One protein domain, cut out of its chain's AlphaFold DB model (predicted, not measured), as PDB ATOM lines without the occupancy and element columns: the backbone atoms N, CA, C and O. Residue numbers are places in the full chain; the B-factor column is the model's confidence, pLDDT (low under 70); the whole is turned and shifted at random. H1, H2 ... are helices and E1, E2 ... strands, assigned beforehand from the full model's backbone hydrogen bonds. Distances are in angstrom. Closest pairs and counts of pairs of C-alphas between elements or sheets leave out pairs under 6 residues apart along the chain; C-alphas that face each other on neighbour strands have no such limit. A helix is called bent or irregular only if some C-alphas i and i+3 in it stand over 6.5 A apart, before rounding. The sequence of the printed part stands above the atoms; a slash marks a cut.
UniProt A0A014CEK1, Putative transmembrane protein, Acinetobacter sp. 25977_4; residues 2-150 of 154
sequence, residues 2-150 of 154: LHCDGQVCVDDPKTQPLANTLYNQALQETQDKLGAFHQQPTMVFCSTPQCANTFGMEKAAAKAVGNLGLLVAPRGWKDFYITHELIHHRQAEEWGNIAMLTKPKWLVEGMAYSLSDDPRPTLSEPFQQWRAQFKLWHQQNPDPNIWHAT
ATOM      1  N   LEU A   2     144.157 179.330 127.539       96.06
ATOM      2  CA  LEU A   2     143.685 179.544 126.172       96.06
ATOM      3  C   LEU A   2     142.217 179.972 126.183       96.06
ATOM      4  O   LEU A   2     141.430 179.455 126.976       96.06
ATOM      5  N   HIS A   3     141.872 180.888 125.291       97.81
ATOM      6  CA  HIS A   3     140.509 181.294 124.983       97.81
ATOM      7  C   HIS A   3     140.156 180.753 123.606       97.81
ATOM      8  O   HIS A   3     140.915 180.972 122.670       97.81
ATOM      9  N   CYS A   4     139.045 180.029 123.493       98.06
ATOM     10  CA  CYS A   4     138.644 179.389 122.246       98.06
ATOM     11  C   CYS A   4     137.299 179.928 121.769       98.06
ATOM     12  O   CYS A   4     136.359 180.043 122.557       98.06
ATOM     13  N   ASP A   5     137.224 180.197 120.473       97.75
ATOM     14  CA  ASP A   5     136.003 180.466 119.727       97.75
ATOM     15  C   ASP A   5     135.918 179.441 118.590       97.75
ATOM     16  O   ASP A   5     136.705 179.465 117.638       97.75
ATOM     17  N   GLY A   6     135.034 178.455 118.754       96.56
ATOM     18  CA  GLY A   6     134.971 177.285 117.879       96.56
ATOM     19  C   GLY A   6     136.316 176.554 117.792       96.56
ATOM     20  O   GLY A   6     136.852 176.096 118.801       96.56
ATOM     21  N   GLN A   7     136.856 176.460 116.575       98.06
ATOM     22  CA  GLN A   7     138.100 175.748 116.270       98.06
ATOM     23  C   GLN A   7     139.364 176.604 116.417       98.06
ATOM     24  O   GLN A   7     140.459 176.109 116.154       98.06
ATOM     25  N   VAL A   8     139.248 177.863 116.842       98.69
ATOM     26  CA  VAL A   8     140.391 178.774 116.968       98.69
ATOM     27  C   VAL A   8     140.588 179.155 118.428       98.69
ATOM     28  O   VAL A   8     139.739 179.805 119.037       98.69
ATOM     29  N   CYS A   9     141.740 178.781 118.978       98.69
ATOM     30  CA  CYS A   9     142.146 179.091 120.341       98.69
ATOM     31  C   CYS A   9     143.334 180.060 120.353       98.69
ATOM     32  O   CYS A   9     144.292 179.864 119.611       98.69
ATOM     33  N   VAL A  10     143.323 181.057 121.237       98.81
ATOM     34  CA  VAL A  10     144.392 182.058 121.408       98.81
ATOM     35  C   VAL A  10     144.828 182.175 122.869       98.81
ATOM     36  O   VAL A  10     144.043 181.905 123.779       98.81
ATOM     37  N   ASP A  11     146.069 182.597 123.123       98.25
ATOM     38  CA  ASP A  11     146.537 182.949 124.478       98.25
ATOM     39  C   ASP A  11     146.191 184.387 124.896       98.25
ATOM     40  O   ASP A  11     146.043 184.649 126.090       98.25
ATOM     41  N   ASP A  12     146.014 185.297 123.933       98.06
ATOM     42  CA  ASP A  12     145.505 186.658 124.138       98.06
ATOM     43  C   ASP A  12     144.191 186.861 123.356       98.06
ATOM     44  O   ASP A  12     144.228 186.921 122.121       98.06
ATOM     45  N   PRO A  13     143.032 187.034 124.028       97.94
ATOM     46  CA  PRO A  13     141.737 187.275 123.382       97.94
ATOM     47  C   PRO A  13     141.725 188.410 122.352       97.94
ATOM     48  O   PRO A  13     140.946 188.369 121.402       97.94
ATOM     49  N   LYS A  14     142.594 189.420 122.496       98.12
ATOM     50  CA  LYS A  14     142.689 190.537 121.538       98.12
ATOM     51  C   LYS A  14     143.132 190.087 120.148       98.12
ATOM     52  O   LYS A  14     142.901 190.794 119.171       98.12
ATOM     53  N   THR A  15     143.771 188.926 120.062       98.38
ATOM     54  CA  THR A  15     144.317 188.382 118.818       98.38
ATOM     55  C   THR A  15     143.344 187.464 118.074       98.38
ATOM     56  O   THR A  15     143.599 187.123 116.918       98.38
ATOM     57  N   GLN A  16     142.191 187.137 118.677       98.50
ATOM     58  CA  GLN A  16     141.163 186.265 118.093       98.50
ATOM     59  C   GLN A  16     140.722 186.686 116.677       98.50
ATOM     60  O   GLN A  16     140.661 185.814 115.810       98.50
ATOM     61  N   PRO A  17     140.463 187.978 116.367       98.50
ATOM     62  CA  PRO A  17     140.021 188.360 115.021       98.50
ATOM     63  C   PRO A  17     141.061 188.052 113.933       98.50
ATOM     64  O   PRO A  17     140.714 187.593 112.843       98.50
ATOM     65  N   LEU A  18     142.345 188.271 114.240       98.44
ATOM     66  CA  LEU A  18     143.440 187.958 113.325       98.44
ATOM     67  C   LEU A  18     143.608 186.442 113.175       98.44
ATOM     68  O   LEU A  18     143.712 185.958 112.052       98.44
ATOM     69  N   ALA A  19     143.568 185.692 114.279       98.69
ATOM     70  CA  ALA A  19     143.647 184.232 114.252       98.69
ATOM     71  C   ALA A  19     142.516 183.609 113.412       98.69
ATOM     72  O   ALA A  19     142.780 182.754 112.572       98.69
ATOM     73  N   ASN A  20     141.278 184.097 113.555       98.62
ATOM     74  CA  ASN A  20     140.138 183.657 112.743       98.62
ATOM     75  C   ASN A  20     140.334 183.964 111.250       98.62
ATOM     76  O   ASN A  20     139.965 183.158 110.399       98.62
ATOM     77  N   THR A  21     140.919 185.117 110.920       98.56
ATOM     78  CA  THR A  21     141.208 185.493 109.527       98.56
ATOM     79  C   THR A  21     142.219 184.530 108.907       98.56
ATOM     80  O   THR A  21     141.915 183.906 107.891       98.56
ATOM     81  N   LEU A  22     143.360 184.333 109.577       98.62
ATOM     82  CA  LEU A  22     144.421 183.422 109.139       98.62
ATOM     83  C   LEU A  22     143.921 181.974 109.024       98.62
ATOM     84  O   LEU A  22     144.221 181.280 108.057       98.62
ATOM     85  N   TYR A  23     143.118 181.526 109.993       98.69
ATOM     86  CA  TYR A  23     142.492 180.206 109.992       98.69
ATOM     87  C   TYR A  23     141.624 179.981 108.747       98.69
ATOM     88  O   TYR A  23     141.812 179.002 108.027       98.69
ATOM     89  N   ASN A  24     140.694 180.900 108.475       98.38
ATOM     90  CA  ASN A  24     139.758 180.769 107.360       98.38
ATOM     91  C   ASN A  24     140.465 180.846 106.001       98.38
ATOM     92  O   ASN A  24     140.134 180.078 105.100       98.38
ATOM     93  N   GLN A  25     141.447 181.742 105.862       98.38
ATOM     94  CA  GLN A  25     142.236 181.879 104.636       98.38
ATOM     95  C   GLN A  25     143.036 180.608 104.348       98.38
ATOM     96  O   GLN A  25     142.872 180.013 103.285       98.38
ATOM     97  N   ALA A  26     143.817 180.132 105.320       98.19
ATOM     98  CA  ALA A  26     144.647 178.946 105.142       98.19
ATOM     99  C   ALA A  26     143.809 177.673 104.913       98.19
ATOM    100  O   ALA A  26     144.200 176.805 104.125       98.19
ATOM    101  N   LEU A  27     142.632 177.558 105.548       98.25
ATOM    102  CA  LEU A  27     141.683 176.480 105.253       98.25
ATOM    103  C   LEU A  27     141.224 176.523 103.798       98.25
ATOM    104  O   LEU A  27     141.292 175.500 103.119       98.25
ATOM    105  N   GLN A  28     140.764 177.681 103.320       98.19
ATOM    106  CA  GLN A  28     140.293 177.824 101.945       98.19
ATOM    107  C   GLN A  28     141.405 177.487 100.947       98.19
ATOM    108  O   GLN A  28     141.211 176.626 100.095       98.19
ATOM    109  N   GLU A  29     142.592 178.070 101.122       97.81
ATOM    110  CA  GLU A  29     143.754 177.814 100.265       97.81
ATOM    111  C   GLU A  29     144.146 176.336 100.224       97.81
ATOM    112  O   GLU A  29     144.520 175.813  99.173       97.81
ATOM    113  N   THR A  30     144.086 175.652 101.370       98.12
ATOM    114  CA  THR A  30     144.403 174.223 101.434       98.12
ATOM    115  C   THR A  30     143.351 173.404 100.691       98.12
ATOM    116  O   THR A  30     143.703 172.507  99.924       98.12
ATOM    117  N   GLN A  31     142.066 173.723 100.873       97.56
ATOM    118  CA  GLN A  31     140.967 173.017 100.208       97.56
ATOM    119  C   GLN A  31     140.995 173.193  98.693       97.56
ATOM    120  O   GLN A  31     140.774 172.223  97.970       97.56
ATOM    121  N   ASP A  32     141.331 174.390  98.215       96.50
ATOM    122  CA  ASP A  32     141.449 174.677  96.784       96.50
ATOM    123  C   ASP A  32     142.522 173.806  96.108       96.50
ATOM    124  O   ASP A  32     142.432 173.515  94.915       96.50
ATOM    125  N   LYS A  33     143.529 173.359  96.870       94.94
ATOM    126  CA  LYS A  33     144.661 172.565  96.366       94.94
ATOM    127  C   LYS A  33     144.503 171.064  96.594       94.94
ATOM    128  O   LYS A  33     145.017 170.279  95.804       94.94
ATOM    129  N   LEU A  34     143.855 170.664  97.689       96.12
ATOM    130  CA  LEU A  34     143.886 169.289  98.207       96.12
ATOM    131  C   LEU A  34     142.503 168.699  98.536       96.12
ATOM    132  O   LEU A  34     142.407 167.592  99.084       96.12
ATOM    133  N   GLY A  35     141.433 169.425  98.210       95.81
ATOM    134  CA  GLY A  35     140.062 169.047  98.527       95.81
ATOM    135  C   GLY A  35     139.688 169.275  99.994       95.81
ATOM    136  O   GLY A  35     140.502 169.695 100.819       95.81
ATOM    137  N   ALA A  36     138.423 169.002 100.309       96.31
ATOM    138  CA  ALA A  36     137.840 169.242 101.626       96.31
ATOM    139  C   ALA A  36     138.532 168.440 102.740       96.31
ATOM    140  O   ALA A  36     138.931 167.298 102.534       96.31
ATOM    141  N   PHE A  37     138.614 169.024 103.936       97.44
ATOM    142  CA  PHE A  37     139.071 168.321 105.137       97.44
ATOM    143  C   PHE A  37     138.078 167.231 105.551       97.44
ATOM    144  O   PHE A  37     136.864 167.444 105.491       97.44
ATOM    145  N   HIS A  38     138.577 166.090 106.036       97.12
ATOM    146  CA  HIS A  38     137.715 165.072 106.653       97.12
ATOM    147  C   HIS A  38     137.169 165.565 107.993       97.12
ATOM    148  O   HIS A  38     136.007 165.325 108.327       97.12
ATOM    149  N   GLN A  39     138.010 166.261 108.756       92.62
ATOM    150  CA  GLN A  39     137.652 166.914 110.003       92.62
ATOM    151  C   GLN A  39     138.254 168.311 110.043       92.62
ATOM    152  O   GLN A  39     139.435 168.521 109.775       92.62
ATOM    153  N   GLN A  40     137.427 169.286 110.407       94.81
ATOM    154  CA  GLN A  40     137.870 170.666 110.486       94.81
ATOM    155  C   GLN A  40     138.883 170.825 111.642       94.81
ATOM    156  O   GLN A  40     138.512 170.589 112.794       94.81
ATOM    157  N   PRO A  41     140.145 171.213 111.376       97.50
ATOM    158  CA  PRO A  41     141.206 171.219 112.382       97.50
ATOM    159  C   PRO A  41     140.967 172.279 113.453       97.50
ATOM    160  O   PRO A  41     140.561 173.400 113.136       97.50
ATOM    161  N   THR A  42     141.288 171.956 114.707       98.19
ATOM    162  CA  THR A  42     141.428 172.957 115.776       98.19
ATOM    163  C   THR A  42     142.825 173.573 115.717       98.19
ATOM    164  O   THR A  42     143.811 172.857 115.558       98.19
ATOM    165  N   MET A  43     142.950 174.889 115.864       98.56
ATOM    166  CA  MET A  43     144.242 175.576 115.852       98.56
ATOM    167  C   MET A  43     144.457 176.404 117.107       98.56
ATOM    168  O   MET A  43     143.597 177.189 117.504       98.56
ATOM    169  N   VAL A  44     145.641 176.265 117.699       98.69
ATOM    170  CA  VAL A  44     146.100 177.131 118.784       98.69
ATOM    171  C   VAL A  44     147.078 178.153 118.227       98.69
ATOM    172  O   VAL A  44     148.150 177.800 117.742       98.69
ATOM    173  N   PHE A  45     146.727 179.423 118.349       98.75
ATOM    174  CA  PHE A  45     147.534 180.560 117.953       98.75
ATOM    175  C   PHE A  45     148.162 181.204 119.190       98.75
ATOM    176  O   PHE A  45     147.504 181.889 119.970       98.75
ATOM    177  N   CYS A  46     149.461 180.984 119.372       98.50
ATOM    178  CA  CYS A  46     150.238 181.601 120.437       98.50
ATOM    179  C   CYS A  46     150.800 182.947 119.976       98.50
ATOM    180  O   CYS A  46     151.593 183.003 119.035       98.50
ATOM    181  N   SER A  47     150.438 184.021 120.673       97.88
ATOM    182  CA  SER A  47     150.990 185.369 120.490       97.88
ATOM    183  C   SER A  47     152.348 185.547 121.181       97.88
ATOM    184  O   SER A  47     153.137 186.409 120.793       97.88
ATOM    185  N   THR A  48     152.674 184.683 122.152       97.31
ATOM    186  CA  THR A  48     153.939 184.716 122.905       97.31
ATOM    187  C   THR A  48     154.793 183.449 122.737       97.31
ATOM    188  O   THR A  48     154.253 182.347 122.577       97.31
ATOM    189  N   PRO A  49     156.140 183.546 122.819       96.62
ATOM    190  CA  PRO A  49     157.005 182.366 122.878       96.62
ATOM    191  C   PRO A  49     156.692 181.463 124.075       96.62
ATOM    192  O   PRO A  49     156.793 180.250 123.971       96.62
ATOM    193  N   GLN A  50     156.276 182.038 125.206       96.62
ATOM    194  CA  GLN A  50     155.915 181.292 126.411       96.62
ATOM    195  C   GLN A  50     154.719 180.371 126.160       96.62
ATOM    196  O   GLN A  50     154.788 179.206 126.537       96.62
ATOM    197  N   CYS A  51     153.672 180.855 125.482       97.56
ATOM    198  CA  CYS A  51     152.574 179.999 125.031       97.56
ATOM    199  C   CYS A  51     153.073 178.911 124.081       97.56
ATOM    200  O   CYS A  51     152.754 177.747 124.267       97.56
ATOM    201  N   ALA A  52     153.892 179.248 123.084       97.38
ATOM    202  CA  ALA A  52     154.353 178.253 122.115       97.38
ATOM    203  C   ALA A  52     155.182 177.136 122.788       97.38
ATOM    204  O   ALA A  52     155.036 175.953 122.476       97.38
ATOM    205  N   ASN A  53     156.012 177.496 123.766       95.81
ATOM    206  CA  ASN A  53     156.885 176.565 124.471       95.81
ATOM    207  C   ASN A  53     156.125 175.575 125.365       95.81
ATOM    208  O   ASN A  53     156.632 174.479 125.588       95.81
ATOM    209  N   THR A  54     154.902 175.878 125.827       95.56
ATOM    210  CA  THR A  54     154.088 174.877 126.554       95.56
ATOM    211  C   THR A  54     153.712 173.689 125.667       95.56
ATOM    212  O   THR A  54     153.395 172.619 126.182       95.56
ATOM    213  N   PHE A  55     153.800 173.859 124.345       94.81
ATOM    214  CA  PHE A  55     153.574 172.821 123.346       94.81
ATOM    215  C   PHE A  55     154.867 172.292 122.691       94.81
ATOM    216  O   PHE A  55     154.791 171.528 121.727       94.81
ATOM    217  N   GLY A  56     156.054 172.682 123.178       94.25
ATOM    218  CA  GLY A  56     157.342 172.245 122.617       94.25
ATOM    219  C   GLY A  56     157.656 172.834 121.235       94.25
ATOM    220  O   GLY A  56     158.160 172.138 120.350       94.25
ATOM    221  N   MET A  57     157.287 174.100 121.015       95.00
ATOM    222  CA  MET A  57     157.443 174.812 119.740       95.00
ATOM    223  C   MET A  57     158.662 175.751 119.698       95.00
ATOM    224  O   MET A  57     158.694 176.669 118.881       95.00
ATOM    225  N   GLU A  58     159.692 175.536 120.524       92.44
ATOM    226  CA  GLU A  58     160.808 176.481 120.726       92.44
ATOM    227  C   GLU A  58     161.517 176.866 119.419       92.44
ATOM    228  O   GLU A  58     162.040 177.971 119.273       92.44
ATOM    229  N   LYS A  59     161.551 175.937 118.457       91.38
ATOM    230  CA  LYS A  59     162.204 176.111 117.153       91.38
ATOM    231  C   LYS A  59     161.232 176.109 115.980       91.38
ATOM    232  O   LYS A  59     161.668 176.356 114.858       91.38
ATOM    233  N   ALA A  60     159.944 175.848 116.185       93.69
ATOM    234  CA  ALA A  60     158.954 175.683 115.116       93.69
ATOM    235  C   ALA A  60     158.147 176.974 114.881       93.69
ATOM    236  O   ALA A  60     158.081 177.843 115.745       93.69
ATOM    237  N   ALA A  61     157.637 177.170 113.661       96.75
ATOM    238  CA  ALA A  61     156.773 178.312 113.323       96.75
ATOM    239  C   ALA A  61     155.325 177.916 113.535       96.75
ATOM    240  O   ALA A  61     154.571 178.624 114.186       96.75
ATOM    241  N   ALA A  62     154.989 176.754 113.005       97.94
ATOM    242  CA  ALA A  62     153.763 176.051 113.245       97.94
ATOM    243  C   ALA A  62     154.081 174.548 113.228       97.94
ATOM    244  O   ALA A  62     155.223 174.165 112.944       97.94
ATOM    245  N   LYS A  63     153.129 173.726 113.663       97.50
ATOM    246  CA  LYS A  63     153.240 172.270 113.657       97.50
ATOM    247  C   LYS A  63     151.857 171.637 113.611       97.50
ATOM    248  O   LYS A  63     151.027 171.930 114.474       97.50
ATOM    249  N   ALA A  64     151.645 170.719 112.681       97.75
ATOM    250  CA  ALA A  64     150.507 169.814 112.693       97.75
ATOM    251  C   ALA A  64     150.653 168.754 113.797       97.75
ATOM    252  O   ALA A  64     151.707 168.136 113.985       97.75
ATOM    253  N   VAL A  65     149.568 168.509 114.523       96.31
ATOM    254  CA  VAL A  65     149.439 167.430 115.504       96.31
ATOM    255  C   VAL A  65     148.643 166.307 114.851       96.31
ATOM    256  O   VAL A  65     147.458 166.109 115.121       96.31
ATOM    257  N   GLY A  66     149.309 165.595 113.939       94.69
ATOM    258  CA  GLY A  66     148.652 164.587 113.114       94.69
ATOM    259  C   GLY A  66     147.479 165.190 112.342       94.69
ATOM    260  O   GLY A  66     147.614 166.258 111.752       94.69
ATOM    261  N   ASN A  67     146.329 164.527 112.409       95.69
ATOM    262  CA  ASN A  67     145.055 164.995 111.864       95.69
ATOM    263  C   ASN A  67     144.104 165.587 112.926       95.69
ATOM    264  O   ASN A  67     142.892 165.589 112.727       95.69
ATOM    265  N   LEU A  68     144.617 166.033 114.078       95.12
ATOM    266  CA  LEU A  68     143.785 166.630 115.133       95.12
ATOM    267  C   LEU A  68     143.675 168.151 114.995       95.12
ATOM    268  O   LEU A  68     142.634 168.740 115.281       95.12
ATOM    269  N   GLY A  69     144.768 168.800 114.604       97.06
ATOM    270  CA  GLY A  69     144.862 170.247 114.652       97.06
ATOM    271  C   GLY A  69     146.284 170.764 114.534       97.06
ATOM    272  O   GLY A  69     147.226 170.000 114.318       97.06
ATOM    273  N   LEU A  70     146.442 172.076 114.674       98.06
ATOM    274  CA  LEU A  70     147.715 172.771 114.507       98.06
ATOM    275  C   LEU A  70     148.063 173.612 115.734       98.06
ATOM    276  O   LEU A  70     147.207 174.129 116.452       98.06
ATOM    277  N   LEU A  71     149.361 173.806 115.918       98.44
ATOM    278  CA  LEU A  71     149.937 174.764 116.849       98.44
ATOM    279  C   LEU A  71     150.671 175.825 116.038       98.44
ATOM    280  O   LEU A  71     151.476 175.480 115.177       98.44
ATOM    281  N   VAL A  72     150.438 177.102 116.324       98.75
ATOM    282  CA  VAL A  72     151.040 178.236 115.615       98.75
ATOM    283  C   VAL A  72     151.784 179.106 116.624       98.75
ATOM    284  O   VAL A  72     151.187 179.746 117.487       98.75
ATOM    285  N   ALA A  73     153.113 179.113 116.538       98.38
ATOM    286  CA  ALA A  73     153.979 179.971 117.342       98.38
ATOM    287  C   ALA A  73     153.960 181.412 116.796       98.38
ATOM    288  O   ALA A  73     153.628 181.600 115.626       98.38
ATOM    289  N   PRO A  74     154.412 182.434 117.549       98.00
ATOM    290  CA  PRO A  74     154.290 183.840 117.134       98.00
ATOM    291  C   PRO A  74     154.861 184.134 115.740       98.00
ATOM    292  O   PRO A  74     154.280 184.864 114.943       98.00
ATOM    293  N   ARG A  75     155.991 183.504 115.399       96.81
ATOM    294  CA  ARG A  75     156.645 183.662 114.088       96.81
ATOM    295  C   ARG A  75     155.874 183.027 112.918       96.81
ATOM    296  O   ARG A  75     156.199 183.316 111.766       96.81
ATOM    297  N   GLY A  76     154.935 182.131 113.218       97.69
ATOM    298  CA  GLY A  76     154.137 181.354 112.272       97.69
ATOM    299  C   GLY A  76     152.767 181.939 111.955       97.69
ATOM    300  O   GLY A  76     152.039 181.312 111.198       97.69
ATOM    301  N   TRP A  77     152.420 183.123 112.474       98.44
ATOM    302  CA  TRP A  77     151.202 183.862 112.105       98.44
ATOM    303  C   TRP A  77     151.325 184.436 110.684       98.44
ATOM    304  O   TRP A  77     151.399 185.647 110.480       98.44
ATOM    305  N   LYS A  78     151.471 183.545 109.705       97.62
ATOM    306  CA  LYS A  78     151.616 183.833 108.280       97.62
ATOM    307  C   LYS A  78     150.945 182.712 107.504       97.62
ATOM    308  O   LYS A  78     151.207 181.548 107.808       97.62
ATOM    309  N   ASP A  79     150.192 183.070 106.472       96.31
ATOM    310  CA  ASP A  79     149.372 182.137 105.692       96.31
ATOM    311  C   ASP A  79     150.171 180.917 105.233       96.31
ATOM    312  O   ASP A  79     149.856 179.799 105.622       96.31
ATOM    313  N   PHE A  80     151.312 181.118 104.562       97.44
ATOM    314  CA  PHE A  80     152.111 180.001 104.046       97.44
ATOM    315  C   PHE A  80     152.632 179.035 105.127       97.44
ATOM    316  O   PHE A  80     152.797 177.849 104.855       97.44
ATOM    317  N   TYR A  81     152.893 179.492 106.361       98.38
ATOM    318  CA  TYR A  81     153.281 178.572 107.441       98.38
ATOM    319  C   TYR A  81     152.089 177.743 107.919       98.38
ATOM    320  O   TYR A  81     152.258 176.573 108.243       98.38
ATOM    321  N   ILE A  82     150.897 178.332 107.961       98.62
ATOM    322  CA  ILE A  82     149.679 177.650 108.401       98.62
ATOM    323  C   ILE A  82     149.215 176.678 107.314       98.62
ATOM    324  O   ILE A  82     148.965 175.514 107.613       98.62
ATOM    325  N   THR A  83     149.194 177.112 106.051       98.69
ATOM    326  CA  THR A  83     148.883 176.278 104.883       98.69
ATOM    327  C   THR A  83     149.861 175.099 104.779       98.69
ATOM    328  O   THR A  83     149.428 173.974 104.545       98.69
ATOM    329  N   HIS A  84     151.163 175.298 105.043       98.75
ATOM    330  CA  HIS A  84     152.148 174.201 105.122       98.75
ATOM    331  C   HIS A  84     151.733 173.120 106.127       98.75
ATOM    332  O   HIS A  84     151.699 171.936 105.793       98.75
ATOM    333  N   GLU A  85     151.369 173.507 107.346       98.62
ATOM    334  CA  GLU A  85     150.962 172.542 108.373       98.62
ATOM    335  C   GLU A  85     149.571 171.948 108.115       98.62
ATOM    336  O   GLU A  85     149.323 170.787 108.431       98.62
ATOM    337  N   LEU A  86     148.660 172.692 107.488       98.75
ATOM    338  CA  LEU A  86     147.363 172.168 107.057       98.75
ATOM    339  C   LEU A  86     147.515 171.090 105.979       98.75
ATOM    340  O   LEU A  86     146.759 170.119 105.969       98.75
ATOM    341  N   ILE A  87     148.518 171.212 105.108       98.62
ATOM    342  CA  ILE A  87     148.868 170.158 104.155       98.62
ATOM    343  C   ILE A  87     149.338 168.907 104.908       98.62
ATOM    344  O   ILE A  87     148.892 167.811 104.578       98.62
ATOM    345  N   HIS A  88     150.156 169.040 105.957       98.50
ATOM    346  CA  HIS A  88     150.510 167.901 106.816       98.50
ATOM    347  C   HIS A  88     149.302 167.290 107.533       98.50
ATOM    348  O   HIS A  88     149.221 166.066 107.648       98.50
ATOM    349  N   HIS A  89     148.341 168.110 107.968       98.50
ATOM    350  CA  HIS A  89     147.072 167.624 108.516       98.50
ATOM    351  C   HIS A  89     146.305 166.798 107.477       98.50
ATOM    352  O   HIS A  89     145.930 165.666 107.771       98.50
ATOM    353  N   ARG A  90     146.133 167.299 106.245       97.94
ATOM    354  CA  ARG A  90     145.475 166.539 105.163       97.94
ATOM    355  C   ARG A  90     146.225 165.246 104.844       97.94
ATOM    356  O   ARG A  90     145.612 164.194 104.755       97.94
ATOM    357  N   GLN A  91     147.554 165.278 104.767       97.75
ATOM    358  CA  GLN A  91     148.362 164.067 104.590       97.75
ATOM    359  C   GLN A  91     148.100 163.028 105.689       97.75
ATOM    360  O   GLN A  91     148.010 161.832 105.413       97.75
ATOM    361  N   ALA A  92     147.958 163.472 106.939       97.31
ATOM    362  CA  ALA A  92     147.621 162.605 108.058       97.31
ATOM    363  C   ALA A  92     146.170 162.093 108.008       97.31
ATOM    364  O   ALA A  92     145.929 160.964 108.434       97.31
ATOM    365  N   GLU A  93     145.220 162.873 107.487       97.06
ATOM    366  CA  GLU A  93     143.841 162.425 107.244       97.06
ATOM    367  C   GLU A  93     143.767 161.331 106.176       97.06
ATOM    368  O   GLU A  93     143.015 160.375 106.345       97.06
ATOM    369  N   GLU A  94     144.549 161.465 105.106       96.25
ATOM    370  CA  GLU A  94     144.488 160.578 103.939       96.25
ATOM    371  C   GLU A  94     145.320 159.309 104.126       96.25
ATOM    372  O   GLU A  94     144.879 158.203 103.819       96.25
ATOM    373  N   TRP A  95     146.537 159.436 104.656       95.25
ATOM    374  CA  TRP A  95     147.425 158.285 104.839       95.25
ATOM    375  C   TRP A  95     147.308 157.665 106.234       95.25
ATOM    376  O   TRP A  95     147.662 156.502 106.428       95.25
ATOM    377  N   GLY A  96     146.830 158.426 107.218       95.25
ATOM    378  CA  GLY A  96     146.864 158.062 108.629       95.25
ATOM    379  C   GLY A  96     148.178 158.453 109.317       95.25
ATOM    380  O   GLY A  96     149.273 158.365 108.752       95.25
ATOM    381  N   ASN A  97     148.077 158.822 110.598       93.12
ATOM    382  CA  ASN A  97     149.200 159.304 111.419       93.12
ATOM    383  C   ASN A  97     150.406 158.345 111.457       93.12
ATOM    384  O   ASN A  97     151.551 158.789 111.483       93.12
ATOM    385  N   ILE A  98     150.158 157.031 111.460       90.12
ATOM    386  CA  ILE A  98     151.224 156.019 111.519       90.12
ATOM    387  C   ILE A  98     151.920 155.887 110.160       90.12
ATOM    388  O   ILE A  98     153.147 155.878 110.103       90.12
ATOM    389  N   ALA A  99     151.161 155.829 109.060       88.19
ATOM    390  CA  ALA A  99     151.739 155.678 107.723       88.19
ATOM    391  C   ALA A  99     152.556 156.910 107.303       88.19
ATOM    392  O   ALA A  99     153.568 156.775 106.616       88.19
ATOM    393  N   MET A 100     152.174 158.102 107.773       91.12
ATOM    394  CA  MET A 100     152.953 159.338 107.622       91.12
ATOM    395  C   MET A 100     154.414 159.198 108.084       91.12
ATOM    396  O   MET A 100     155.306 159.818 107.504       91.12
ATOM    397  N   LEU A 101     154.693 158.356 109.089       89.00
ATOM    398  CA  LEU A 101     156.054 158.141 109.597       89.00
ATOM    399  C   LEU A 101     156.950 157.386 108.610       89.00
ATOM    400  O   LEU A 101     158.170 157.542 108.658       89.00
ATOM    401  N   THR A 102     156.357 156.585 107.723       91.06
ATOM    402  CA  THR A 102     157.085 155.764 106.747       91.06
ATOM    403  C   THR A 102     157.118 156.377 105.353       91.06
ATOM    404  O   THR A 102     157.895 155.923 104.522       91.06
ATOM    405  N   LYS A 103     156.292 157.396 105.075       94.56
ATOM    406  CA  LYS A 103     156.265 158.054 103.765       94.56
ATOM    407  C   LYS A 103     157.593 158.773 103.472       94.56
ATOM    408  O   LYS A 103     158.202 159.343 104.388       94.56
ATOM    409  N   PRO A 104     158.038 158.817 102.202       96.81
ATOM    410  CA  PRO A 104     159.260 159.521 101.842       96.81
ATOM    411  C   PRO A 104     159.181 161.003 102.208       96.81
ATOM    412  O   PRO A 104     158.206 161.684 101.897       96.81
ATOM    413  N   LYS A 105     160.240 161.539 102.823       97.25
ATOM    414  CA  LYS A 105     160.268 162.948 103.252       97.25
ATOM    415  C   LYS A 105     160.130 163.935 102.099       97.25
ATOM    416  O   LYS A 105     159.511 164.978 102.277       97.25
ATOM    417  N   TRP A 106     160.621 163.577 100.912       97.94
ATOM    418  CA  TRP A 106     160.414 164.387  99.716       97.94
ATOM    419  C   TRP A 106     158.935 164.521  99.346       97.94
ATOM    420  O   TRP A 106     158.541 165.558  98.828       97.94
ATOM    421  N   LEU A 107     158.115 163.508  99.636       97.69
ATOM    422  CA  LEU A 107     156.679 163.562  99.401       97.69
ATOM    423  C   LEU A 107     155.996 164.382 100.494       97.69
ATOM    424  O   LEU A 107     155.249 165.299 100.183       97.69
ATOM    425  N   VAL A 108     156.288 164.081 101.762       97.81
ATOM    426  CA  VAL A 108     155.661 164.726 102.929       97.81
ATOM    427  C   VAL A 108     155.972 166.227 102.962       97.81
ATOM    428  O   VAL A 108     155.081 167.060 102.811       97.81
ATOM    429  N   GLU A 109     157.248 166.581 103.101       98.06
ATOM    430  CA  GLU A 109     157.698 167.973 103.216       98.06
ATOM    431  C   GLU A 109     157.693 168.672 101.861       98.06
ATOM    432  O   GLU A 109     157.326 169.839 101.761       98.06
ATOM    433  N   GLY A 110     158.087 167.971 100.793       98.38
ATOM    434  CA  GLY A 110     158.127 168.574  99.464       98.38
ATOM    435  C   GLY A 110     156.744 168.983  98.971       98.38
ATOM    436  O   GLY A 110     156.632 170.049  98.368       98.38
ATOM    437  N   MET A 111     155.693 168.210  99.275       98.38
ATOM    438  CA  MET A 111     154.307 168.612  99.016       98.38
ATOM    439  C   MET A 111     153.937 169.862  99.811       98.38
ATOM    440  O   MET A 111     153.491 170.844  99.217       98.38
ATOM    441  N   ALA A 112     154.172 169.849 101.125       98.44
ATOM    442  CA  ALA A 112     153.837 170.962 102.008       98.44
ATOM    443  C   ALA A 112     154.535 172.265 101.578       98.44
ATOM    444  O   ALA A 112     153.878 173.283 101.381       98.44
ATOM    445  N   TYR A 113     155.831 172.219 101.266       98.50
ATOM    446  CA  TYR A 113     156.580 173.372 100.752       98.50
ATOM    447  C   TYR A 113     156.204 173.803  99.331       98.50
ATOM    448  O   TYR A 113     156.500 174.929  98.930       98.50
ATOM    449  N   SER A 114     155.641 172.906  98.521       97.88
ATOM    450  CA  SER A 114     155.290 173.224  97.133       97.88
ATOM    451  C   SER A 114     153.897 173.807  96.995       97.88
ATOM    452  O   SER A 114     153.689 174.598  96.080       97.88
ATOM    453  N   LEU A 115     152.969 173.402  97.863       97.69
ATOM    454  CA  LEU A 115     151.559 173.777  97.787       97.69
ATOM    455  C   LEU A 115     151.171 174.844  98.825       97.69
ATOM    456  O   LEU A 115     150.074 175.386  98.760       97.69
ATOM    457  N   SER A 116     152.055 175.208  99.753       98.12
ATOM    458  CA  SER A 116     151.792 176.265 100.740       98.12
ATOM    459  C   SER A 116     151.976 177.697 100.232       98.12
ATOM    460  O   SER A 116     151.833 178.626 101.017       98.12
ATOM    461  N   ASP A 117     152.320 177.893  98.954       96.69
ATOM    462  CA  ASP A 117     152.715 179.197  98.391       96.69
ATOM    463  C   ASP A 117     153.842 179.889  99.180       96.69
ATOM    464  O   ASP A 117     153.926 181.115  99.256       96.69
ATOM    465  N   ASP A 118     154.747 179.091  99.755       97.19
ATOM    466  CA  ASP A 118     155.917 179.587 100.472       97.19
ATOM    467  C   ASP A 118     156.738 180.552  99.592       97.19
ATOM    468  O   ASP A 118     157.323 180.127  98.583       97.19
ATOM    469  N   PRO A 119     156.842 181.841  99.972       96.94
ATOM    470  CA  PRO A 119     157.458 182.862  99.132       96.94
ATOM    471  C   PRO A 119     158.987 182.779  99.128       96.94
ATOM    472  O   PRO A 119     159.649 183.524  98.402       96.94
ATOM    473  N   ARG A 120     159.591 181.920  99.960       96.69
ATOM    474  CA  ARG A 120     161.046 181.818 100.050       96.69
ATOM    475  C   ARG A 120     161.611 181.242  98.745       96.69
ATOM    476  O   ARG A 120     161.297 180.101  98.381       96.69
ATOM    477  N   PRO A 121     162.507 181.973  98.053       93.94
ATOM    478  CA  PRO A 121     163.091 181.491  96.804       93.94
ATOM    479  C   PRO A 121     163.958 180.251  97.044       93.94
ATOM    480  O   PRO A 121     163.907 179.299  96.266       93.94
ATOM    481  N   THR A 122     164.662 180.220  98.176       96.81
ATOM    482  CA  THR A 122     165.536 179.121  98.586       96.81
ATOM    483  C   THR A 122     165.204 178.696 100.009       96.81
ATOM    484  O   THR A 122     165.084 179.533 100.906       96.81
ATOM    485  N   LEU A 123     165.070 177.388 100.209       97.19
ATOM    486  CA  LEU A 123     164.929 176.763 101.521       97.19
ATOM    487  C   LEU A 123     166.275 176.192 101.983       97.19
ATOM    488  O   LEU A 123     167.175 175.967 101.175       97.19
ATOM    489  N   SER A 124     166.419 175.939 103.283       96.50
ATOM    490  CA  SER A 124     167.554 175.161 103.781       96.50
ATOM    491  C   SER A 124     167.464 173.719 103.288       96.50
ATOM    492  O   SER A 124     166.371 173.160 103.190       96.50
ATOM    493  N   GLU A 125     168.603 173.088 103.030       96.81
ATOM    494  CA  GLU A 125     168.613 171.662 102.707       96.81
ATOM    495  C   GLU A 125     168.227 170.810 103.927       96.81
ATOM    496  O   GLU A 125     168.545 171.191 105.058       96.81
ATOM    497  N   PRO A 126     167.532 169.672 103.728       97.75
ATOM    498  CA  PRO A 126     167.163 169.044 102.444       97.75
ATOM    499  C   PRO A 126     165.827 169.528 101.828       97.75
ATOM    500  O   PRO A 126     165.359 168.975 100.831       97.75
ATOM    501  N   PHE A 127     165.170 170.537 102.408       98.25
ATOM    502  CA  PHE A 127     163.823 170.950 101.991       98.25
ATOM    503  C   PHE A 127     163.780 171.535 100.577       98.25
ATOM    504  O   PHE A 127     162.789 171.356  99.869       98.25
ATOM    505  N   GLN A 128     164.853 172.202 100.137       98.31
ATOM    506  CA  GLN A 128     164.949 172.717  98.771       98.31
ATOM    507  C   GLN A 128     164.902 171.575  97.747       98.31
ATOM    508  O   GLN A 128     164.123 171.647  96.792       98.31
ATOM    509  N   GLN A 129     165.689 170.517  97.965       98.44
ATOM    510  CA  GLN A 129     165.693 169.321  97.117       98.44
ATOM    511  C   GLN A 129     164.344 168.606  97.134       98.44
ATOM    512  O   GLN A 129     163.812 168.272  96.078       98.44
ATOM    513  N   TRP A 130     163.749 168.429  98.312       98.62
ATOM    514  CA  TRP A 130     162.442 167.788  98.460       98.62
ATOM    515  C   TRP A 130     161.321 168.559  97.764       98.62
ATOM    516  O   TRP A 130     160.527 167.957  97.043       98.62
ATOM    517  N   ARG A 131     161.300 169.890  97.893       98.50
ATOM    518  CA  ARG A 131     160.374 170.763  97.160       98.50
ATOM    519  C   ARG A 131     160.534 170.589  95.649       98.50
ATOM    520  O   ARG A 131     159.543 170.446  94.939       98.50
ATOM    521  N   ALA A 132     161.768 170.575  95.142       98.25
ATOM    522  CA  ALA A 132     162.027 170.381  93.716       98.25
ATOM    523  C   ALA A 132     161.590 168.989  93.226       98.25
ATOM    524  O   ALA A 132     160.932 168.876  92.191       98.25
ATOM    525  N   GLN A 133     161.901 167.942  93.994       98.44
ATOM    526  CA  GLN A 133     161.531 166.565  93.677       98.44
ATOM    527  C   GLN A 133     160.011 166.382  93.635       98.44
ATOM    528  O   GLN A 133     159.498 165.807  92.678       98.44
ATOM    529  N   PHE A 134     159.287 166.914  94.625       98.12
ATOM    530  CA  PHE A 134     157.827 166.869  94.626       98.12
ATOM    531  C   PHE A 134     157.234 167.609  93.428       98.12
ATOM    532  O   PHE A 134     156.365 167.060  92.758       98.12
ATOM    533  N   LYS A 135     157.717 168.819  93.112       97.56
ATOM    534  CA  LYS A 135     157.227 169.586  91.953       97.56
ATOM    535  C   LYS A 135     157.373 168.805  90.650       97.56
ATOM    536  O   LYS A 135     156.419 168.745  89.880       97.56
ATOM    537  N   LEU A 136     158.534 168.188  90.427       98.00
ATOM    538  CA  LEU A 136     158.776 167.368  89.239       98.00
ATOM    539  C   LEU A 136     157.841 166.154  89.198       98.00
ATOM    540  O   LEU A 136     157.209 165.898  88.175       98.00
ATOM    541  N   TRP A 137     157.723 165.432  90.314       97.50
ATOM    542  CA  TRP A 137     156.836 164.277  90.410       97.50
ATOM    543  C   TRP A 137     155.373 164.664  90.155       97.50
ATOM    544  O   TRP A 137     154.703 164.011  89.360       97.50
ATOM    545  N   HIS A 138     154.892 165.753  90.756       96.31
ATOM    546  CA  HIS A 138     153.515 166.225  90.611       96.31
ATOM    547  C   HIS A 138     153.193 166.624  89.162       96.31
ATOM    548  O   HIS A 138     152.137 166.277  88.645       96.31
ATOM    549  N   GLN A 139     154.133 167.267  88.462       96.12
ATOM    550  CA  GLN A 139     153.989 167.589  87.035       96.12
ATOM    551  C   GLN A 139     153.909 166.341  86.142       96.12
ATOM    552  O   GLN A 139     153.210 166.350  85.133       96.12
ATOM    553  N   GLN A 140     154.630 165.276  86.498       95.44
ATOM    554  CA  GLN A 140     154.657 164.017  85.746       95.44
ATOM    555  C   GLN A 140     153.473 163.093  86.066       95.44
ATOM    556  O   GLN A 140     153.214 162.158  85.313       95.44
ATOM    557  N   ASN A 141     152.763 163.348  87.168       94.06
ATOM    558  CA  ASN A 141     151.642 162.543  87.645       94.06
ATOM    559  C   ASN A 141     150.400 163.429  87.858       94.06
ATOM    560  O   ASN A 141     149.931 163.543  88.991       94.06
ATOM    561  N   PRO A 142     149.879 164.085  86.799       89.19
ATOM    562  CA  PRO A 142     148.700 164.929  86.926       89.19
ATOM    563  C   PRO A 142     147.481 164.067  87.277       89.19
ATOM    564  O   PRO A 142     147.044 163.241  86.476       89.19
ATOM    565  N   ASP A 143     146.927 164.273  88.469       87.62
ATOM    566  CA  ASP A 143     145.696 163.632  88.930       87.62
ATOM    567  C   ASP A 143     144.785 164.706  89.553       87.62
ATOM    568  O   ASP A 143     145.250 165.443  90.428       87.62
ATOM    569  N   PRO A 144     143.509 164.828  89.129       83.31
ATOM    570  CA  PRO A 144     142.543 165.720  89.774       83.31
ATOM    571  C   PRO A 144     142.370 165.450  91.273       83.31
ATOM    572  O   PRO A 144     141.995 166.352  92.016       83.31
ATOM    573  N   ASN A 145     142.646 164.221  91.714       90.25
ATOM    574  CA  ASN A 145     142.768 163.856  93.113       90.25
ATOM    575  C   ASN A 145     144.197 163.366  93.395       90.25
ATOM    576  O   ASN A 145     144.504 162.176  93.283       90.25
ATOM    577  N   ILE A 146     145.068 164.286  93.819       93.69
ATOM    578  CA  ILE A 146     146.480 163.998  94.109       93.69
ATOM    579  C   ILE A 146     146.674 162.794  95.044       93.69
ATOM    580  O   ILE A 146     147.661 162.064  94.918       93.69
ATOM    581  N   TRP A 147     145.721 162.533  95.944       95.06
ATOM    582  CA  TRP A 147     145.808 161.456  96.924       95.06
ATOM    583  C   TRP A 147     145.946 160.081  96.263       95.06
ATOM    584  O   TRP A 147     146.840 159.324  96.654       95.06
ATOM    585  N   HIS A 148     145.222 159.814  95.170       92.56
ATOM    586  CA  HIS A 148     145.334 158.563  94.407       92.56
ATOM    587  C   HIS A 148     146.748 158.319  93.856       92.56
ATOM    588  O   HIS A 148     147.247 157.189  93.842       92.56
ATOM    589  N   ALA A 149     147.418 159.377  93.392       91.19
ATOM    590  CA  ALA A 149     148.784 159.277  92.892       91.19
ATOM    591  C   ALA A 149     149.777 159.010  94.039       91.19
ATOM    592  O   ALA A 149     150.709 158.216  93.888       91.19
ATOM    593  N   THR A 150     149.556 159.617  95.210       92.88
ATOM    594  CA  THR A 150     150.458 159.482  96.368       92.88
ATOM    595  C   THR A 150     150.373 158.151  97.112       92.88
ATOM    596  O   THR A 150     151.344 157.749  97.763       92.88
TER     597      THR A 150
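AT A GLANCE: This is residues 2 to 150 of the 154 residues of the protein "Putative transmembrane protein" of Acinetobacter sp. 25977_4 (UniProt A0A014CEK1). A small sheet of five short strands has two long helices, H1 and H3, crossing each other over one of its faces. H4 packs on H3, H5 crosses H4, and these two make the end of the model far from the hairpin of E1 and E2. The printed part has 149 residues with six named helices and five named strands, in the order E1 E2 H1 E3 H2 E4 E5 H3 H4 H5 H6. The mixed sheet runs E1 E2 E3 E5 E4, and the class is mixed, helices and strands. The whole is compact, with a radius of gyration of the C-alphas of 15.1 A and spans of 46 by 31 by 27 A.

HOW THE PARTS SIT: Start at E1, residues 3 to 5, and E2, residues 8 to 10, an antiparallel hairpin with N 3 and O 10 2.8 A apart, within hydrogen-bond range. H1, residues 13 to 34, is on the sheet at a height of 9.2 A, over E2 and E3, residues 42 to 45; it runs slantwise to the strands, at 38 degrees to E2 on the local plane. E2, H1 and E3 form a strand-helix-strand unit, two parallel neighbour strands with a helix between, whose crossover is left-handed; N 9 and O 43 are 2.9 A apart. H2, residues 49 to 53, only grazes the sheet with residues 51 to 52. E4, residues 62 to 65, and E5, residues 69 to 72, are an antiparallel hairpin, with N 63 and O 71 at 2.8 A; E5 is parallel to E3, with N 44 and O 70 at 2.9 A. H3, residues 79 to 95, is on the same face as H1, giving two layers, helices on one face of a sheet; it lies over E5 and E4 at a height of 8.0 A. H1 and H3 touch at a steep tilt of 55 degrees, the C-alphas of Ala 26 and Thr 83 closest at 5.0 A. H4, residues 105 to 115, touches H3, C-alphas of His 84 and Ala 112 closest at 4.8 A. H5, residues 127 to 140, touches H4 about perpendicular, at 78 degrees, C-alphas of Gly 110 and Arg 131 closest at 3.9 A. H6, residues 146 to 150, is near H5. Every O i to N i+4 pair is within hydrogen-bond range in H2, H3, H4, H5 and H6, and 15 of 18 in H1.

IN THESE COORDINATES: Find C-alpha 3 at (140.509, 181.294, 124.983), where E1 begins. H1 runs 31.0 A from C-alpha 13 at (141.737, 187.275, 123.382); it is irregular, with C-alphas 14 and 17 7.4 A apart. H3 is 23.9 A long, H5 19.9 A and H4 14.9 A. H6 ends at C-alpha 150, (150.458, 159.482, 96.368).

THE WHOLE: The C-alphas farthest apart are those of Lys 14 and Gln 140, 46.1 A. The printed part has no cut, the link from H4 to H5 is long, and no printed residue is under 70 in pLDDT.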